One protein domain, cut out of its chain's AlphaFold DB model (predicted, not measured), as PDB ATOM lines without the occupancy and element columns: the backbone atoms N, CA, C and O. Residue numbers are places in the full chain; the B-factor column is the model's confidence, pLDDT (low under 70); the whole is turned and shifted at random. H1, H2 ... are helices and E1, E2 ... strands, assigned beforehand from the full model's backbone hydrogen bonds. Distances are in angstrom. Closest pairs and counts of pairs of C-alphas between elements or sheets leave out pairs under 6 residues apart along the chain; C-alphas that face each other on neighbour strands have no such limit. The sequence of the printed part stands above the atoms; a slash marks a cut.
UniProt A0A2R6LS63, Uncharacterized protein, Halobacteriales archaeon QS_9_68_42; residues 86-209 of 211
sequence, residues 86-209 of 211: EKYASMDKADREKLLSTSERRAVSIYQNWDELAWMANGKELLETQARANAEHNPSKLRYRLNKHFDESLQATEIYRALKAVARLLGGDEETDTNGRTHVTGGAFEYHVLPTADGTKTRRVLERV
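Overview. This is residues 86 to 209 of the 211 residues of an uncharacterized protein of Halobacteriales archaeon QS_9_68_42 (UniProt A0A2R6LS63). A strongly twisted sheet of four strands, E1 E2 E6 E5, has helix H6 over one face, and H3 crosses H6 on the side away from the sheet, with the short helices H1 and H2 beyond it at one end of the longest axis. The hairpin of E3 and E4 lies beside the edge strand E5, with E4 nearer to it, while H5 grazes the sheet near the end of E2. The printed part has 124 residues with six named helices and six named strands, in the order H1 H2 H3 H4 E1 E2 H5 H6 E3 E4 E5 E6; both sheets, E1 E2 E6 E5 and E3 E4, are antiparallel, and the class is mixed. The whole is compact, with a radius of gyration of the C-alphas of 14.3 A and spans of 44 by 31 by 26 A.

Arrangement. H1, residues 86 to 89, touches H3, residues 102 to 112; their closest C-alphas, of Ala 89 and Val 108, are 5.7 A apart. H2, residues 93 to 99, is close but not clearly touching H3, the closest C-alphas being those of Arg 96 and Arg 105 at 6.8 A. H3 touches H6, residues 156 to 169, at a steep tilt of 66 degrees, the same way, with the C-alphas of Ser 103 and Ala 162 closest at 4.8 A. H4, residues 114 to 117, and H5, residues 139 to 150, only graze the sheet of E1, residues 119 to 121, E2, residues 124 to 128, E6, residues 202 to 208, and E5, residues 189 to 195. E1 and E2 form a hairpin, with N 121 and O 124 at 2.9 A; E2 and E6 have N 127 and O 206 at 2.8 A; the hairpin of E5 and E6 has N 203 and O 194 at 2.7 A. H6 makes two layers with this sheet, a helix on one face, over E6 and E5 at a height over the sheet of 9.2 A. E3, residues 173 to 176, and E4, residues 182 to 185, form a hairpin with N 183 and O 175 at 2.8 A. The closest C-alphas of E4 and E5, of His 183 and His 192, are 4.8 A apart. Every O i to N i+4 pair is within hydrogen-bond range in H2, H3 and H6, and 7 of 8 in H5; H1 and H4 are too short for such a pair.

Along the chain. H1 begins at C-alpha 86 (157.495, 193.568, 256.431). H3 is 15.4 A long, H5 17.2 A and H6 20.0 A, from C-alpha 156 (160.566, 215.123, 244.620). E5 is 19.3 A long and E6 19.6 A, ending at C-alpha 208 (155.788, 195.212, 242.195).

Size, cuts and confidence. The C-alphas of Ala 94 and Asp 198, the two farthest apart, are 44.4 A apart. The printed part has no cut and no long link. Residues 130 to 141 are under 70 in pLDDT; the mean of the printed part is 85.3.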
ATOM      1  N   GLU A  86     158.620 194.303 255.840       88.94
ATOM      2  CA  GLU A  86     157.495 193.568 256.431       88.94
ATOM      3  C   GLU A  86     157.596 193.529 257.955       88.94
ATOM      4  O   GLU A  86     156.614 193.806 258.644       88.94
ATOM      5  N   LYS A  87     158.811 193.334 258.485       88.25
ATOM      6  CA  LYS A  87     159.080 193.466 259.925       88.25
ATOM      7  C   LYS A  87     158.727 194.857 260.436       88.25
ATOM      8  O   LYS A  87     158.147 194.990 261.503       88.25
ATOM      9  N   TYR A  88     159.047 195.911 259.690       92.06
ATOM     10  CA  TYR A  88     158.658 197.267 260.079       92.06
ATOM     11  C   TYR A  88     157.152 197.507 259.962       92.06
ATOM     12  O   TYR A  88     156.587 198.238 260.773       92.06
ATOM     13  N   ALA A  89     156.485 196.902 258.980       90.25
ATOM     14  CA  ALA A  89     155.042 197.017 258.806       90.25
ATOM     15  C   ALA A  89     154.260 196.361 259.955       90.25
ATOM     16  O   ALA A  89     153.204 196.875 260.325       90.25
ATOM     17  N   SER A  90     154.794 195.291 260.555       87.44
ATOM     18  CA  SER A  90     154.205 194.632 261.726       87.44
ATOM     19  C   SER A  90     154.484 195.354 263.051       87.44
ATOM     20  O   SER A  90     153.871 195.023 264.064       87.44
ATOM     21  N   MET A  91     155.386 196.342 263.077       87.50
ATOM     22  CA  MET A  91     155.662 197.146 264.271       87.50
ATOM     23  C   MET A  91     154.568 198.187 264.529       87.50
ATOM     24  O   MET A  91     153.984 198.788 263.612       87.50
ATOM     25  N   ASP A  92     154.337 198.488 265.806       88.94
ATOM     26  CA  ASP A  92     153.454 199.577 266.194       88.94
ATOM     27  C   ASP A  92     153.995 200.931 265.705       88.94
ATOM     28  O   ASP A  92     155.176 201.126 265.397       88.94
ATOM     29  N   LYS A  93     153.088 201.900 265.576       83.75
ATOM     30  CA  LYS A  93     153.426 203.215 265.022       83.75
ATOM     31  C   LYS A  93     154.400 203.994 265.915       83.75
ATOM     32  O   LYS A  93     155.203 204.759 265.386       83.75
ATOM     33  N   ALA A  94     154.333 203.829 267.239       87.56
ATOM     34  CA  ALA A  94     155.156 204.600 268.166       87.56
ATOM     35  C   ALA A  94     156.618 204.139 268.134       87.56
ATOM     36  O   ALA A  94     157.522 204.975 268.169       87.56
ATOM     37  N   ASP A  95     156.857 202.838 268.001       88.31
ATOM     38  CA  ASP A  95     158.211 202.307 267.870       88.31
ATOM     39  C   ASP A  95     158.806 202.606 266.493       88.31
ATOM     40  O   ASP A  95     159.975 202.993 266.403       88.31
ATOM     41  N   ARG A  96     157.991 202.580 265.428       88.69
ATOM     42  CA  ARG A  96     158.409 203.079 264.107       88.69
ATOM     43  C   ARG A  96     158.868 204.536 264.154       88.69
ATOM     44  O   ARG A  96     159.882 204.862 263.547       88.69
ATOM     45  N   GLU A  97     158.155 205.404 264.873       87.38
ATOM     46  CA  GLU A  97     158.495 206.830 265.000       87.38
ATOM     47  C   GLU A  97     159.867 207.060 265.647       87.38
ATOM     48  O   GLU A  97     160.581 207.990 265.276       87.38
ATOM     49  N   LYS A  98     160.246 206.197 266.596       89.88
ATOM     50  CA  LYS A  98     161.519 206.292 267.321       89.88
ATOM     51  C   LYS A  98     162.689 205.672 266.561       89.88
ATOM     52  O   LYS A  98     163.806 206.168 266.673       89.88
ATOM     53  N   LEU A  99     162.448 204.566 265.859       90.75
ATOM     54  CA  LEU A  99     163.509 203.733 265.287       90.75
ATOM     55  C   LEU A  99     163.805 204.050 263.824       90.75
ATOM     56  O   LEU A  99     164.952 203.934 263.398       90.75
ATOM     57  N   LEU A 100     162.787 204.423 263.048       92.00
ATOM     58  CA  LEU A 100     162.909 204.526 261.600       92.00
ATOM     59  C   LEU A 100     163.192 205.959 261.156       92.00
ATOM     60  O   LEU A 100     162.546 206.924 261.581       92.00
ATOM     61  N   SER A 101     164.104 206.093 260.193       92.75
ATOM     62  CA  SER A 101     164.274 207.355 259.479       92.75
ATOM     63  C   SER A 101     162.978 207.753 258.762       92.75
ATOM     64  O   SER A 101     162.130 206.919 258.437       92.75
ATOM     65  N   THR A 102     162.823 209.037 258.443       91.56
ATOM     66  CA  THR A 102     161.638 209.535 257.726       91.56
ATOM     67  C   THR A 102     161.402 208.797 256.402       91.56
ATOM     68  O   THR A 102     160.264 208.495 256.056       91.56
ATOM     69  N   SER A 103     162.464 208.464 255.659       91.12
ATOM     70  CA  SER A 103     162.354 207.683 254.418       91.12
ATOM     71  C   SER A 103     161.847 206.264 254.647       91.12
ATOM     72  O   SER A 103     161.067 205.773 253.838       91.12
ATOM     73  N   GLU A 104     162.260 205.617 255.734       93.25
ATOM     74  CA  GLU A 104     161.841 204.251 256.065       93.25
ATOM     75  C   GLU A 104     160.398 204.237 256.570       93.25
ATOM     76  O   GLU A 104     159.613 203.402 256.134       93.25
ATOM     77  N   ARG A 105     159.991 205.228 257.374       93.62
ATOM     78  CA  ARG A 105     158.580 205.413 257.757       93.62
ATOM     79  C   ARG A 105     157.681 205.600 256.542       93.62
ATOM     80  O   ARG A 105     156.661 204.928 256.422       93.62
ATOM     81  N   ARG A 106     158.091 206.461 255.607       93.81
ATOM     82  CA  ARG A 106     157.368 206.669 254.346       93.81
ATOM     83  C   ARG A 106     157.348 205.403 253.488       93.81
ATOM     84  O   ARG A 106     156.324 205.131 252.875       93.81
ATOM     85  N   ALA A 107     158.427 204.618 253.465       95.00
ATOM     86  CA  ALA A 107     158.456 203.333 252.770       95.00
ATOM     87  C   ALA A 107     157.441 202.343 253.359       95.00
ATOM     88  O   ALA A 107     156.681 201.739 252.608       95.00
ATOM     89  N   VAL A 108     157.365 202.236 254.690       93.88
ATOM     90  CA  VAL A 108     156.368 201.389 255.365       93.88
ATOM     91  C   VAL A 108     154.950 201.835 255.012       93.88
ATOM     92  O   VAL A 108     154.122 201.004 254.658       93.88
ATOM     93  N   SER A 109     154.666 203.139 255.047       92.06
ATOM     94  CA  SER A 109     153.354 203.660 254.650       92.06
ATOM     95  C   SER A 109     153.026 203.391 253.182       92.06
ATOM     96  O   SER A 109     151.895 203.025 252.883       92.06
ATOM     97  N   ILE A 110     153.992 203.537 252.266       92.75
ATOM     98  CA  ILE A 110     153.791 203.209 250.847       92.75
ATOM     99  C   ILE A 110     153.446 201.727 250.687       92.75
ATOM    100  O   ILE A 110     152.508 201.410 249.965       92.75
ATOM    101  N   TYR A 111     154.166 200.842 251.378       93.56
ATOM    102  CA  TYR A 111     153.924 199.402 251.343       93.56
ATOM    103  C   TYR A 111     152.543 199.025 251.893       93.56
ATOM    104  O   TYR A 111     151.784 198.332 251.226       93.56
ATOM    105  N   GLN A 112     152.171 199.553 253.063       90.62
ATOM    106  CA  GLN A 112     150.877 199.275 253.703       90.62
ATOM    107  C   GLN A 112     149.669 199.793 252.908       90.62
ATOM    108  O   GLN A 112     148.563 199.308 253.109       90.62
ATOM    109  N   ASN A 113     149.870 200.780 252.031       89.69
ATOM    110  CA  ASN A 113     148.808 201.408 251.242       89.69
ATOM    111  C   ASN A 113     149.057 201.239 249.739       89.69
ATOM    112  O   ASN A 113     148.654 202.086 248.939       89.69
ATOM    113  N   TRP A 114     149.766 200.173 249.357       90.06
ATOM    114  CA  TRP A 114     150.160 199.935 247.974       90.06
ATOM    115  C   TRP A 114     148.956 199.946 247.032       90.06
ATOM    116  O   TRP A 114     148.963 200.718 246.081       90.06
ATOM    117  N   ASP A 115     147.897 199.204 247.351       87.62
ATOM    118  CA  ASP A 115     146.715 199.068 246.487       87.62
ATOM    119  C   ASP A 115     145.989 200.406 246.234       87.62
ATOM    120  O   ASP A 115     145.409 200.629 245.172       87.62
ATOM    121  N   GLU A 116     146.044 201.344 247.186       84.69
ATOM    122  CA  GLU A 116     145.470 202.687 247.019       84.69
ATOM    123  C   GLU A 116     146.385 203.618 246.206       84.69
ATOM    124  O   GLU A 116     145.942 204.518 245.474       84.69
ATOM    125  N   LEU A 117     147.696 203.448 246.379       85.56
ATOM    126  CA  LEU A 117     148.715 204.322 245.816       85.56
ATOM    127  C   LEU A 117     149.161 203.883 244.428       85.56
ATOM    128  O   LEU A 117     149.568 204.738 243.640       85.56
ATOM    129  N   ALA A 118     149.128 202.599 244.115       87.56
ATOM    130  CA  ALA A 118     149.596 202.060 242.857       87.56
ATOM    131  C   ALA A 118     148.612 202.348 241.723       87.56
ATOM    132  O   ALA A 118     147.562 202.978 241.889       87.56
ATOM    133  N   TRP A 119     149.029 202.023 240.509       85.75
ATOM    134  CA  TRP A 119     148.159 201.988 239.345       85.75
ATOM    135  C   TRP A 119     148.741 201.021 238.313       85.75
ATOM    136  O   TRP A 119     149.939 200.736 238.311       85.75
ATOM    137  N   MET A 120     147.879 200.531 237.426       84.06
ATOM    138  CA  MET A 120     148.257 199.556 236.406       84.06
ATOM    139  C   MET A 120     148.770 200.231 235.134       84.06
ATOM    140  O   MET A 120     148.062 201.029 234.513       84.06
ATOM    141  N   ALA A 121     149.967 199.847 234.694       82.31
ATOM    142  CA  ALA A 121     150.592 200.316 233.465       82.31
ATOM    143  C   ALA A 121     151.296 199.162 232.744       82.31
ATOM    144  O   ALA A 121     152.150 198.499 233.323       82.31
ATOM    145  N   ASN A 122     150.978 198.933 231.466       80.50
ATOM    146  CA  ASN A 122     151.591 197.866 230.656       80.50
ATOM    147  C   ASN A 122     151.571 196.478 231.335       80.50
ATOM    148  O   ASN A 122     152.536 195.726 231.237       80.50
ATOM    149  N   GLY A 123     150.488 196.158 232.050       82.56
ATOM    150  CA  GLY A 123     150.345 194.887 232.768       82.56
ATOM    151  C   GLY A 123     151.110 194.795 234.092       82.56
ATOM    152  O   GLY A 123     151.032 193.758 234.732       82.56
ATOM    153  N   LYS A 124     151.797 195.858 234.522       85.75
ATOM    154  CA  LYS A 124     152.493 195.928 235.812       85.75
ATOM    155  C   LYS A 124     151.809 196.901 236.762       85.75
ATOM    156  O   LYS A 124     151.344 197.963 236.338       85.75
ATOM    157  N   GLU A 125     151.803 196.564 238.045       90.25
ATOM    158  CA  GLU A 125     151.381 197.472 239.106       90.25
ATOM    159  C   GLU A 125     152.571 198.315 239.574       90.25
ATOM    160  O   GLU A 125     153.618 197.776 239.945       90.25
ATOM    161  N   LEU A 126     152.451 199.647 239.512       90.44
ATOM    162  CA  LEU A 126     153.588 200.527 239.782       90.44
ATOM    163  C   LEU A 126     153.226 201.903 240.353       90.44
ATOM    164  O   LEU A 126     152.109 202.409 240.226       90.44
ATOM    165  N   LEU A 127     154.238 202.560 240.918       90.00
ATOM    166  CA  LEU A 127     154.287 203.992 241.203       90.00
ATOM    167  C   LEU A 127     155.295 204.643 240.266       90.00
ATOM    168  O   LEU A 127     156.427 204.183 240.155       90.00
ATOM    169  N   GLU A 128     154.929 205.761 239.642       86.00
ATOM    170  CA  GLU A 128     155.880 206.523 238.837       86.00
ATOM    171  C   GLU A 128     155.814 208.023 239.083       86.00
ATOM    172  O   GLU A 128     154.753 208.620 239.269       86.00
ATOM    173  N   THR A 129     156.981 208.656 239.056       78.50
ATOM    174  CA  THR A 129     157.098 210.071 239.404       78.50
ATOM    175  C   THR A 129     156.897 210.991 238.209       78.50
ATOM    176  O   THR A 129     156.581 212.158 238.415       78.50
ATOM    177  N   GLN A 130     157.123 210.510 236.974       68.50
ATOM    178  CA  GLN A 130     157.011 211.297 235.737       68.50
ATOM    179  C   GLN A 130     156.697 210.428 234.500       68.50
ATOM    180  O   GLN A 130     157.576 210.155 233.690       68.50
ATOM    181  N   ALA A 131     155.433 210.036 234.326       55.28
ATOM    182  CA  ALA A 131     154.952 209.234 233.190       55.28
ATOM    183  C   ALA A 131     155.399 209.735 231.807       55.28
ATOM    184  O   ALA A 131     155.801 208.967 230.934       55.28
ATOM    185  N   ARG A 132     155.263 211.049 231.578       51.22
ATOM    186  CA  ARG A 132     155.495 211.724 230.293       51.22
ATOM    187  C   ARG A 132     155.888 213.175 230.547       51.22
ATOM    188  O   ARG A 132     155.342 213.800 231.454       51.22
ATOM    189  N   ALA A 133     156.764 213.724 229.703       43.81
ATOM    190  CA  ALA A 133     157.165 215.131 229.748       43.81
ATOM    191  C   ALA A 133     155.993 216.114 229.528       43.81
ATOM    192  O   ALA A 133     156.028 217.208 230.080       43.81
ATOM    193  N   ASN A 134     154.940 215.684 228.811       43.97
ATOM    194  CA  ASN A 134     153.774 216.499 228.429       43.97
ATOM    195  C   ASN A 134     152.411 215.920 228.870       43.97
ATOM    196  O   ASN A 134     151.378 216.352 228.369       43.97
ATOM    197  N   ALA A 135     152.354 214.924 229.765       46.16
ATOM    198  CA  ALA A 135     151.054 214.511 230.303       46.16
ATOM    199  C   ALA A 135     150.611 215.549 231.331       46.16
ATOM    200  O   ALA A 135     151.109 215.549 232.456       46.16
ATOM    201  N   GLU A 136     149.660 216.388 230.937       42.00
ATOM    202  CA  GLU A 136     149.068 217.479 231.720       42.00
ATOM    203  C   GLU A 136     148.638 217.049 233.146       42.00
ATOM    204  O   GLU A 136     148.523 217.890 234.035       42.00
ATOM    205  N   HIS A 137     148.498 215.738 233.429       45.66
ATOM    206  CA  HIS A 137     147.932 215.231 234.686       45.66
ATOM    207  C   HIS A 137     148.545 213.969 235.345       45.66
ATOM    208  O   HIS A 137     147.857 213.396 236.184       45.66
ATOM    209  N   ASN A 138     149.771 213.493 235.059       49.16
ATOM    210  CA  ASN A 138     150.258 212.232 235.692       49.16
ATOM    211  C   ASN A 138     151.441 212.319 236.686       49.16
ATOM    212  O   ASN A 138     151.363 211.650 237.714       49.16
ATOM    213  N   PRO A 139     152.475 213.166 236.517       49.75
ATOM    214  CA  PRO A 139     153.496 213.365 237.560       49.75
ATOM    215  C   PRO A 139     152.929 213.961 238.861       49.75
ATOM    216  O   PRO A 139     153.411 213.701 239.963       49.75
ATOM    217  N   SER A 140     151.879 214.778 238.725       57.59
ATOM    218  CA  SER A 140     151.212 215.477 239.821       57.59
ATOM    219  C   SER A 140     150.373 214.550 240.693       57.59
ATOM    220  O   SER A 140     150.243 214.824 241.880       57.59
ATOM    221  N   LYS A 141     149.848 213.439 240.159       67.69
ATOM    222  CA  LYS A 141     148.939 212.550 240.894       67.69
ATOM    223  C   LYS A 141     149.641 211.696 241.937       67.69
ATOM    224  O   LYS A 141     149.123 211.599 243.041       67.69
ATOM    225  N   LEU A 142     150.811 211.119 241.642       76.56
ATOM    226  CA  LEU A 142     151.560 210.368 242.657       76.56
ATOM    227  C   LEU A 142     151.971 211.290 243.804       76.56
ATOM    228  O   LEU A 142     151.672 211.005 244.957       76.56
ATOM    229  N   ARG A 143     152.590 212.432 243.482       78.31
ATOM    230  CA  ARG A 143     152.969 213.430 244.489       78.31
ATOM    231  C   ARG A 143     151.759 213.934 245.270       78.31
ATOM    232  O   ARG A 143     151.843 214.027 246.483       78.31
ATOM    233  N   TYR A 144     150.638 214.215 244.609       78.12
ATOM    234  CA  TYR A 144     149.400 214.624 245.270       78.12
ATOM    235  C   TYR A 144     148.855 213.538 246.205       78.12
ATOM    236  O   TYR A 144     148.523 213.845 247.345       78.12
ATOM    237  N   ARG A 145     148.801 212.275 245.760       81.00
ATOM    238  CA  ARG A 145     148.360 211.142 246.587       81.00
ATOM    239  C   ARG A 145     149.260 210.955 247.800       81.00
ATOM    240  O   ARG A 145     148.743 210.861 248.903       81.00
ATOM    241  N   LEU A 146     150.579 210.977 247.610       85.06
ATOM    242  CA  LEU A 146     151.533 210.868 248.712       85.06
ATOM    243  C   LEU A 146     151.417 212.063 249.663       85.06
ATOM    244  O   LEU A 146     151.317 211.857 250.862       85.06
ATOM    245  N   ASN A 147     151.343 213.294 249.154       85.69
ATOM    246  CA  ASN A 147     151.166 214.481 249.991       85.69
ATOM    247  C   ASN A 147     149.873 214.420 250.811       85.69
ATOM    248  O   ASN A 147     149.882 214.737 251.993       85.69
ATOM    249  N   LYS A 148     148.768 213.983 250.194       84.19
ATOM    250  CA  LYS A 148     147.486 213.791 250.879       84.19
ATOM    251  C   LYS A 148     147.562 212.670 251.919       84.19
ATOM    252  O   LYS A 148     146.969 212.801 252.979       84.19
ATOM    253  N   HIS A 149     148.265 211.582 251.613       84.44
ATOM    254  CA  HIS A 149     148.411 210.437 252.508       84.44
ATOM    255  C   HIS A 149     149.294 210.760 253.722       84.44
ATOM    256  O   HIS A 149     148.967 210.381 254.841       84.44
ATOM    257  N   PHE A 150     150.393 211.484 253.509       85.94
ATOM    258  CA  PHE A 150     151.310 211.897 254.570       85.94
ATOM    259  C   PHE A 150     150.878 213.168 255.300       85.94
ATOM    260  O   PHE A 150     151.474 213.485 256.321       85.94
ATOM    261  N   ASP A 151     149.877 213.885 254.787       86.88
ATOM    262  CA  ASP A 151     149.513 215.237 255.228       86.88
ATOM    263  C   ASP A 151     150.717 216.207 255.213       86.88
ATOM    264  O   ASP A 151     150.922 217.040 256.093       86.88
ATOM    265  N   GLU A 152     151.563 216.078 254.186       88.19
ATOM    266  CA  GLU A 152     152.834 216.794 254.054       88.19
ATOM    267  C   GLU A 152     153.063 217.273 252.615       88.19
ATOM    268  O   GLU A 152     152.616 216.665 251.644       88.19
ATOM    269  N   SER A 153     153.835 218.350 252.441       86.44
ATOM    270  CA  SER A 153     154.277 218.803 251.117       86.44
ATOM    271  C   SER A 153     155.640 218.206 250.766       86.44
ATOM    272  O   SER A 153     156.680 218.839 250.954       86.44
ATOM    273  N   LEU A 154     155.644 216.982 250.234       84.69
ATOM    274  CA  LEU A 154     156.883 216.282 249.904       84.69
ATOM    275  C   LEU A 154     157.601 216.907 248.714       84.69
ATOM    276  O   LEU A 154     156.994 217.222 247.683       84.69
ATOM    277  N   GLN A 155     158.922 217.004 248.811       86.31
ATOM    278  CA  GLN A 155     159.806 217.278 247.686       86.31
ATOM    279  C   GLN A 155     160.008 216.028 246.825       86.31
ATOM    280  O   GLN A 155     159.907 214.890 247.283       86.31
ATOM    281  N   ALA A 156     160.348 216.230 245.551       82.81
ATOM    282  CA  ALA A 156     160.566 215.123 244.620       82.81
ATOM    283  C   ALA A 156     161.669 214.163 245.103       82.81
ATOM    284  O   ALA A 156     161.519 212.949 245.023       82.81
ATOM    285  N   THR A 157     162.745 214.703 245.679       87.00
ATOM    286  CA  THR A 157     163.852 213.922 246.246       87.00
ATOM    287  C   THR A 157     163.419 213.042 247.417       87.00
ATOM    288  O   THR A 157     163.930 211.935 247.567       87.00
ATOM    289  N   GLU A 158     162.466 213.494 248.228       89.69
ATOM    290  CA  GLU A 158     161.923 212.723 249.346       89.69
ATOM    291  C   GLU A 158     161.072 211.552 248.867       89.69
ATOM    292  O   GLU A 158     161.197 210.449 249.396       89.69
ATOM    293  N   ILE A 159     160.273 211.775 247.820       89.06
ATOM    294  CA  ILE A 159     159.517 210.714 247.151       89.06
ATOM    295  C   ILE A 159     160.488 209.674 246.587       89.06
ATOM    296  O   ILE A 159     160.307 208.486 246.817       89.06
ATOM    297  N   TYR A 160     161.561 210.098 245.911       90.69
ATOM    298  CA  TYR A 160     162.541 209.169 245.333       90.69
ATOM    299  C   TYR A 160     163.224 208.317 246.403       90.69
ATOM    300  O   TYR A 160     163.370 207.111 246.224       90.69
ATOM    301  N   ARG A 161     163.606 208.930 247.532       93.12
ATOM    302  CA  ARG A 161     164.189 208.210 248.671       93.12
ATOM    303  C   ARG A 161     163.213 207.201 249.263       93.12
ATOM    304  O   ARG A 161     163.637 206.096 249.570       93.12
ATOM    305  N   ALA A 162     161.938 207.562 249.401       94.25
ATOM    306  CA  ALA A 162     160.918 206.655 249.915       94.25
ATOM    307  C   ALA A 162     160.701 205.461 248.971       94.25
ATOM    308  O   ALA A 162     160.759 204.323 249.420       94.25
ATOM    309  N   LEU A 163     160.553 205.700 247.662       94.88
ATOM    310  CA  LEU A 163     160.399 204.633 246.665       94.88
ATOM    311  C   LEU A 163     161.606 203.682 246.649       94.88
ATOM    312  O   LEU A 163     161.438 202.469 246.700       94.88
ATOM    313  N   LYS A 164     162.826 204.231 246.641       95.56
ATOM    314  CA  LYS A 164     164.059 203.433 246.698       95.56
ATOM    315  C   LYS A 164     164.163 202.639 248.006       95.56
ATOM    316  O   LYS A 164     164.610 201.496 247.998       95.56
ATOM    317  N   ALA A 165     163.746 203.234 249.126       96.44
ATOM    318  CA  ALA A 165     163.740 202.565 250.421       96.44
ATOM    319  C   ALA A 165     162.764 201.381 250.460       96.44
ATOM    320  O   ALA A 165     163.118 200.377 251.065       96.44
ATOM    321  N   VAL A 166     161.606 201.455 249.788       96.69
ATOM    322  CA  VAL A 166     160.686 200.308 249.655       96.69
ATOM    323  C   VAL A 166     161.405 199.123 249.011       96.69
ATOM    324  O   VAL A 166     161.521 198.080 249.648       96.69
ATOM    325  N   ALA A 167     161.961 199.303 247.808       95.94
ATOM    326  CA  ALA A 167     162.651 198.231 247.082       95.94
ATOM    327  C   ALA A 167     163.817 197.629 247.892       95.94
ATOM    328  O   ALA A 167     163.922 196.413 248.037       95.94
ATOM    329  N   ARG A 168     164.650 198.479 248.509       95.44
ATOM    330  CA  ARG A 168     165.796 198.033 249.321       95.44
ATOM    331  C   ARG A 168     165.363 197.238 250.552       95.44
ATOM    332  O   ARG A 168     165.956 196.220 250.887       95.44
ATOM    333  N   LEU A 169     164.354 197.725 251.274       93.88
ATOM    334  CA  LEU A 169     163.894 197.072 252.500       93.88
ATOM    335  C   LEU A 169     163.129 195.771 252.222       93.88
ATOM    336  O   LEU A 169     163.025 194.949 253.128       93.88
ATOM    337  N   LEU A 170     162.657 195.581 250.986       92.25
ATOM    338  CA  LEU A 170     162.068 194.343 250.464       92.25
ATOM    339  C   LEU A 170     163.099 193.407 249.809       92.25
ATOM    340  O   LEU A 170     162.732 192.510 249.055       92.25
ATOM    341  N   GLY A 171     164.384 193.600 250.120       88.00
ATOM    342  CA  GLY A 171     165.457 192.675 249.754       88.00
ATOM    343  C   GLY A 171     166.102 192.935 248.396       88.00
ATOM    344  O   GLY A 171     166.898 192.114 247.964       88.00
ATOM    345  N   GLY A 172     165.780 194.046 247.730       90.31
ATOM    346  CA  GLY A 172     166.444 194.407 246.482       90.31
ATOM    347  C   GLY A 172     167.858 194.955 246.698       90.31
ATOM    348  O   GLY A 172     168.110 195.720 247.637       90.31
ATOM    349  N   ASP A 173     168.751 194.615 245.775       91.69
ATOM    350  CA  ASP A 173     170.145 195.046 245.749       91.69
ATOM    351  C   ASP A 173     170.331 196.287 244.878       91.69
ATOM    352  O   ASP A 173     169.697 196.453 243.836       91.69
ATOM    353  N   GLU A 174     171.198 197.193 245.327       94.50
ATOM    354  CA  GLU A 174     171.464 198.448 244.634       94.50
ATOM    355  C   GLU A 174     172.508 198.270 243.530       94.50
ATOM    356  O   GLU A 174     173.664 197.943 243.793       94.50
ATOM    357  N   GLU A 175     172.121 198.597 242.301       92.56
ATOM    358  CA  GLU A 175     172.992 198.548 241.131       92.56
ATOM    359  C   GLU A 175     173.039 199.907 240.436       92.56
ATOM    360  O   GLU A 175     172.096 200.697 240.485       92.56
ATOM    361  N   THR A 176     174.156 200.216 239.780       93.56
ATOM    362  CA  THR A 176     174.295 201.448 238.996       93.56
ATOM    363  C   THR A 176     174.557 201.104 237.541       93.56
ATOM    364  O   THR A 176     175.479 200.355 237.231       93.56
ATOM    365  N   ASP A 177     173.745 201.665 236.645       90.50
ATOM    366  CA  ASP A 177     173.890 201.439 235.212       90.50
ATOM    367  C   ASP A 177     175.070 202.218 234.607       90.50
ATOM    368  O   ASP A 177     175.694 203.082 235.230       90.50
ATOM    369  N   THR A 178     175.354 201.950 233.332       89.56
ATOM    370  CA  THR A 178     176.434 202.606 232.576       89.56
ATOM    371  C   THR A 178     176.262 204.121 232.431       89.56
ATOM    372  O   THR A 178     177.207 204.808 232.058       89.56
ATOM    373  N   ASN A 179     175.068 204.653 232.703       87.75
ATOM    374  CA  ASN A 179     174.757 206.080 232.669       87.75
ATOM    375  C   ASN A 179     174.795 206.714 234.072       87.75
ATOM    376  O   ASN A 179     174.360 207.858 234.233       87.75
ATOM    377  N   GLY A 180     175.278 205.988 235.087       89.00
ATOM    378  CA  GLY A 180     175.366 206.455 236.469       89.00
ATOM    379  C   GLY A 180     174.017 206.519 237.186       89.00
ATOM    380  O   GLY A 180     173.881 207.248 238.169       89.00
ATOM    381  N   ARG A 181     172.991 205.817 236.690       91.75
ATOM    382  CA  ARG A 181     171.669 205.789 237.318       91.75
ATOM    383  C   ARG A 181     171.565 204.598 238.247       91.75
ATOM    384  O   ARG A 181     171.881 203.477 237.868       91.75
ATOM    385  N   THR A 182     171.078 204.864 239.447       93.31
ATOM    386  CA  THR A 182     170.911 203.846 240.474       93.31
ATOM    387  C   THR A 182     169.550 203.172 240.386       93.31
ATOM    388  O   THR A 182     168.525 203.858 240.422       93.31
ATOM    389  N   HIS A 183     169.558 201.848 240.371       95.38
ATOM    390  CA  HIS A 183     168.399 200.962 240.400       95.38
ATOM    391  C   HIS A 183     168.462 200.082 241.654       95.38
ATOM    392  O   HIS A 183     169.508 199.986 242.295       95.38
ATOM    393  N   VAL A 184     167.333 199.495 242.038       96.56
ATOM    394  CA  VAL A 184     167.263 198.478 243.092       96.56
ATOM    395  C   VAL A 184     166.439 197.313 242.558       96.56
ATOM    396  O   VAL A 184     165.267 197.518 242.243       96.56
ATOM    397  N   THR A 185     167.044 196.133 242.433       93.62
ATOM    398  CA  THR A 185     166.478 194.972 241.718       93.62
ATOM    399  C   THR A 185     166.599 193.678 242.520       93.62
ATOM    400  O   THR A 185     167.357 193.619 243.483       93.62
ATOM    401  N   GLY A 186     165.856 192.633 242.140       85.56
ATOM    402  CA  GLY A 186     165.960 191.303 242.762       85.56
ATOM    403  C   GLY A 186     165.150 191.101 244.050       85.56
ATOM    404  O   GLY A 186     165.191 190.017 244.627       85.56
ATOM    405  N   GLY A 187     164.394 192.114 244.483       87.12
ATOM    406  CA  GLY A 187     163.414 192.008 245.568       87.12
ATOM    407  C   GLY A 187     161.979 191.876 245.050       87.12
ATOM    408  O   GLY A 187     161.727 191.960 243.850       87.12
ATOM    409  N   ALA A 188     161.011 191.763 245.967       89.62
ATOM    410  CA  ALA A 188     159.577 191.746 245.626       89.62
ATOM    411  C   ALA A 188     159.099 193.047 244.946       89.62
ATOM    412  O   ALA A 188     158.040 193.107 244.322       89.62
ATOM    413  N   PHE A 189     159.875 194.120 245.103       94.62
ATOM    414  CA  PHE A 189     159.657 195.400 244.455       94.62
ATOM    415  C   PHE A 189     160.965 195.900 243.875       94.62
ATOM    416  O   PHE A 189     162.009 195.823 244.526       94.62
ATOM    417  N   GLU A 190     160.886 196.506 242.697       95.50
ATOM    418  CA  GLU A 190     162.051 197.046 242.016       95.50
ATOM    419  C   GLU A 190     161.921 198.538 241.756       95.50
ATOM    420  O   GLU A 190     160.889 199.039 241.300       95.50
ATOM    421  N   TYR A 191     163.003 199.255 242.039       96.44
ATOM    422  CA  TYR A 191     163.118 200.681 241.798       96.44
ATOM    423  C   TYR A 191     164.015 200.938 240.589       96.44
ATOM    424  O   TYR A 191     165.188 200.573 240.582       96.44
ATOM    425  N   HIS A 192     163.488 201.663 239.607       95.12
ATOM    426  CA  HIS A 192     164.154 201.934 238.338       95.12
ATOM    427  C   HIS A 192     164.210 203.429 238.033       95.12
ATOM    428  O   HIS A 192     163.230 204.165 238.204       95.12
ATOM    429  N   VAL A 193     165.342 203.890 237.499       93.12
ATOM    430  CA  VAL A 193     165.512 205.252 236.970       93.12
ATOM    431  C   VAL A 193     165.589 205.197 235.447       93.12
ATOM    432  O   VAL A 193     166.636 204.945 234.854       93.12
ATOM    433  N   LEU A 194     164.467 205.482 234.795       89.38
ATOM    434  CA  LEU A 194     164.299 205.326 233.350       89.38
ATOM    435  C   LEU A 194     164.285 206.686 232.644       89.38
ATOM    436  O   LEU A 194     163.835 207.669 233.233       89.38
ATOM    437  N   PRO A 195     164.721 206.791 231.380       85.50
ATOM    438  CA  PRO A 195     164.473 207.990 230.591       85.50
ATOM    439  C   PRO A 195     162.963 208.177 230.354       85.50
ATOM    440  O   PRO A 195     162.194 207.214 230.292       85.50
ATOM    441  N   THR A 196     162.522 209.427 230.235       81.75
ATOM    442  CA  THR A 196     161.182 209.750 229.730       81.75
ATOM    443  C   THR A 196     161.084 209.432 228.236       81.75
ATOM    444  O   THR A 196     162.098 209.273 227.563       81.75
ATOM    445  N   ALA A 197     159.863 209.336 227.698       75.25
ATOM    446  CA  ALA A 197     159.636 208.962 226.295       75.25
ATOM    447  C   ALA A 197     160.319 209.893 225.269       75.25
ATOM    448  O   ALA A 197     160.642 209.465 224.170       75.25
ATOM    449  N   ASP A 198     160.543 211.156 225.634       76.62
ATOM    450  CA  ASP A 198     161.252 212.165 224.839       76.62
ATOM    451  C   ASP A 198     162.772 212.190 225.096       76.62
ATOM    452  O   ASP A 198     163.488 212.977 224.484       76.62
ATOM    453  N   GLY A 199     163.276 211.371 226.024       76.81
ATOM    454  CA  GLY A 199     164.697 211.251 226.356       76.81
ATOM    455  C   GLY A 199     165.307 212.446 227.098       76.81
ATOM    456  O   GLY A 199     166.487 212.399 227.437       76.81
ATOM    457  N   THR A 200     164.537 213.502 227.380       76.81
ATOM    458  CA  THR A 200     165.066 214.752 227.961       76.81
ATOM    459  C   THR A 200     165.192 214.711 229.482       76.81
ATOM    460  O   THR A 200     165.973 215.461 230.070       76.81
ATOM    461  N   LYS A 201     164.413 213.848 230.143       81.31
ATOM    462  CA  LYS A 201     164.335 213.729 231.602       81.31
ATOM    463  C   LYS A 201     164.405 212.269 232.025       81.31
ATOM    464  O   LYS A 201     164.412 211.346 231.213       81.31
ATOM    465  N   THR A 202     164.459 212.061 233.334       84.56
ATOM    466  CA  THR A 202     164.377 210.736 233.948       84.56
ATOM    467  C   THR A 202     163.123 210.627 234.806       84.56
ATOM    468  O   THR A 202     162.785 211.540 235.561       84.56
ATOM    469  N   ARG A 203     162.447 209.486 234.727       85.88
ATOM    470  CA  ARG A 203     161.349 209.086 235.602       85.88
ATOM    471  C   ARG A 203     161.819 208.005 236.565       85.88
ATOM    472  O   ARG A 203     162.706 207.223 236.237       85.88
ATOM    473  N   ARG A 204     161.247 208.003 237.766       90.56
ATOM    474  CA  ARG A 204     161.500 206.989 238.787       90.56
ATOM    475  C   ARG A 204     160.272 206.112 238.845       90.56
ATOM    476  O   ARG A 204     159.164 206.653 238.889       90.56
ATOM    477  N   VAL A 205     160.486 204.812 238.807       92.12
ATOM    478  CA  VAL A 205     159.436 203.804 238.841       92.12
ATOM    479  C   VAL A 205     159.729 202.888 240.014       92.12
ATOM    480  O   VAL A 205     160.871 202.489 240.189       92.12
ATOM    481  N   LEU A 206     158.718 202.606 240.821       95.00
ATOM    482  CA  LEU A 206     158.715 201.490 241.754       95.00
ATOM    483  C   LEU A 206     157.652 200.521 241.251       95.00
ATOM    484  O   LEU A 206     156.488 200.910 241.179       95.00
ATOM    485  N   GLU A 207     158.037 199.317 240.864       94.25
ATOM    486  CA  GLU A 207     157.115 198.286 240.383       94.25
ATOM    487  C   GLU A 207     157.078 197.110 241.353       94.25
ATOM    488  O   GLU A 207     158.105 196.765 241.941       94.25
ATOM    489  N   ARG A 208     155.894 196.513 241.533       93.25
ATOM    490  CA  ARG A 208     155.788 195.212 242.195       93.25
ATOM    491  C   ARG A 208     156.187 194.143 241.185       93.25
ATOM    492  O   ARG A 208     155.684 194.146 240.059       93.25
ATOM    493  N   VAL A 209     157.099 193.266 241.579       90.00
ATOM    494  CA  VAL A 209     157.485 192.096 240.795       90.00
ATOM    495  C   VAL A 209     156.721 190.923 241.375       90.00
ATOM    496  O   VAL A 209     156.931 190.551 242.528       90.00
TER     497      VAL A 209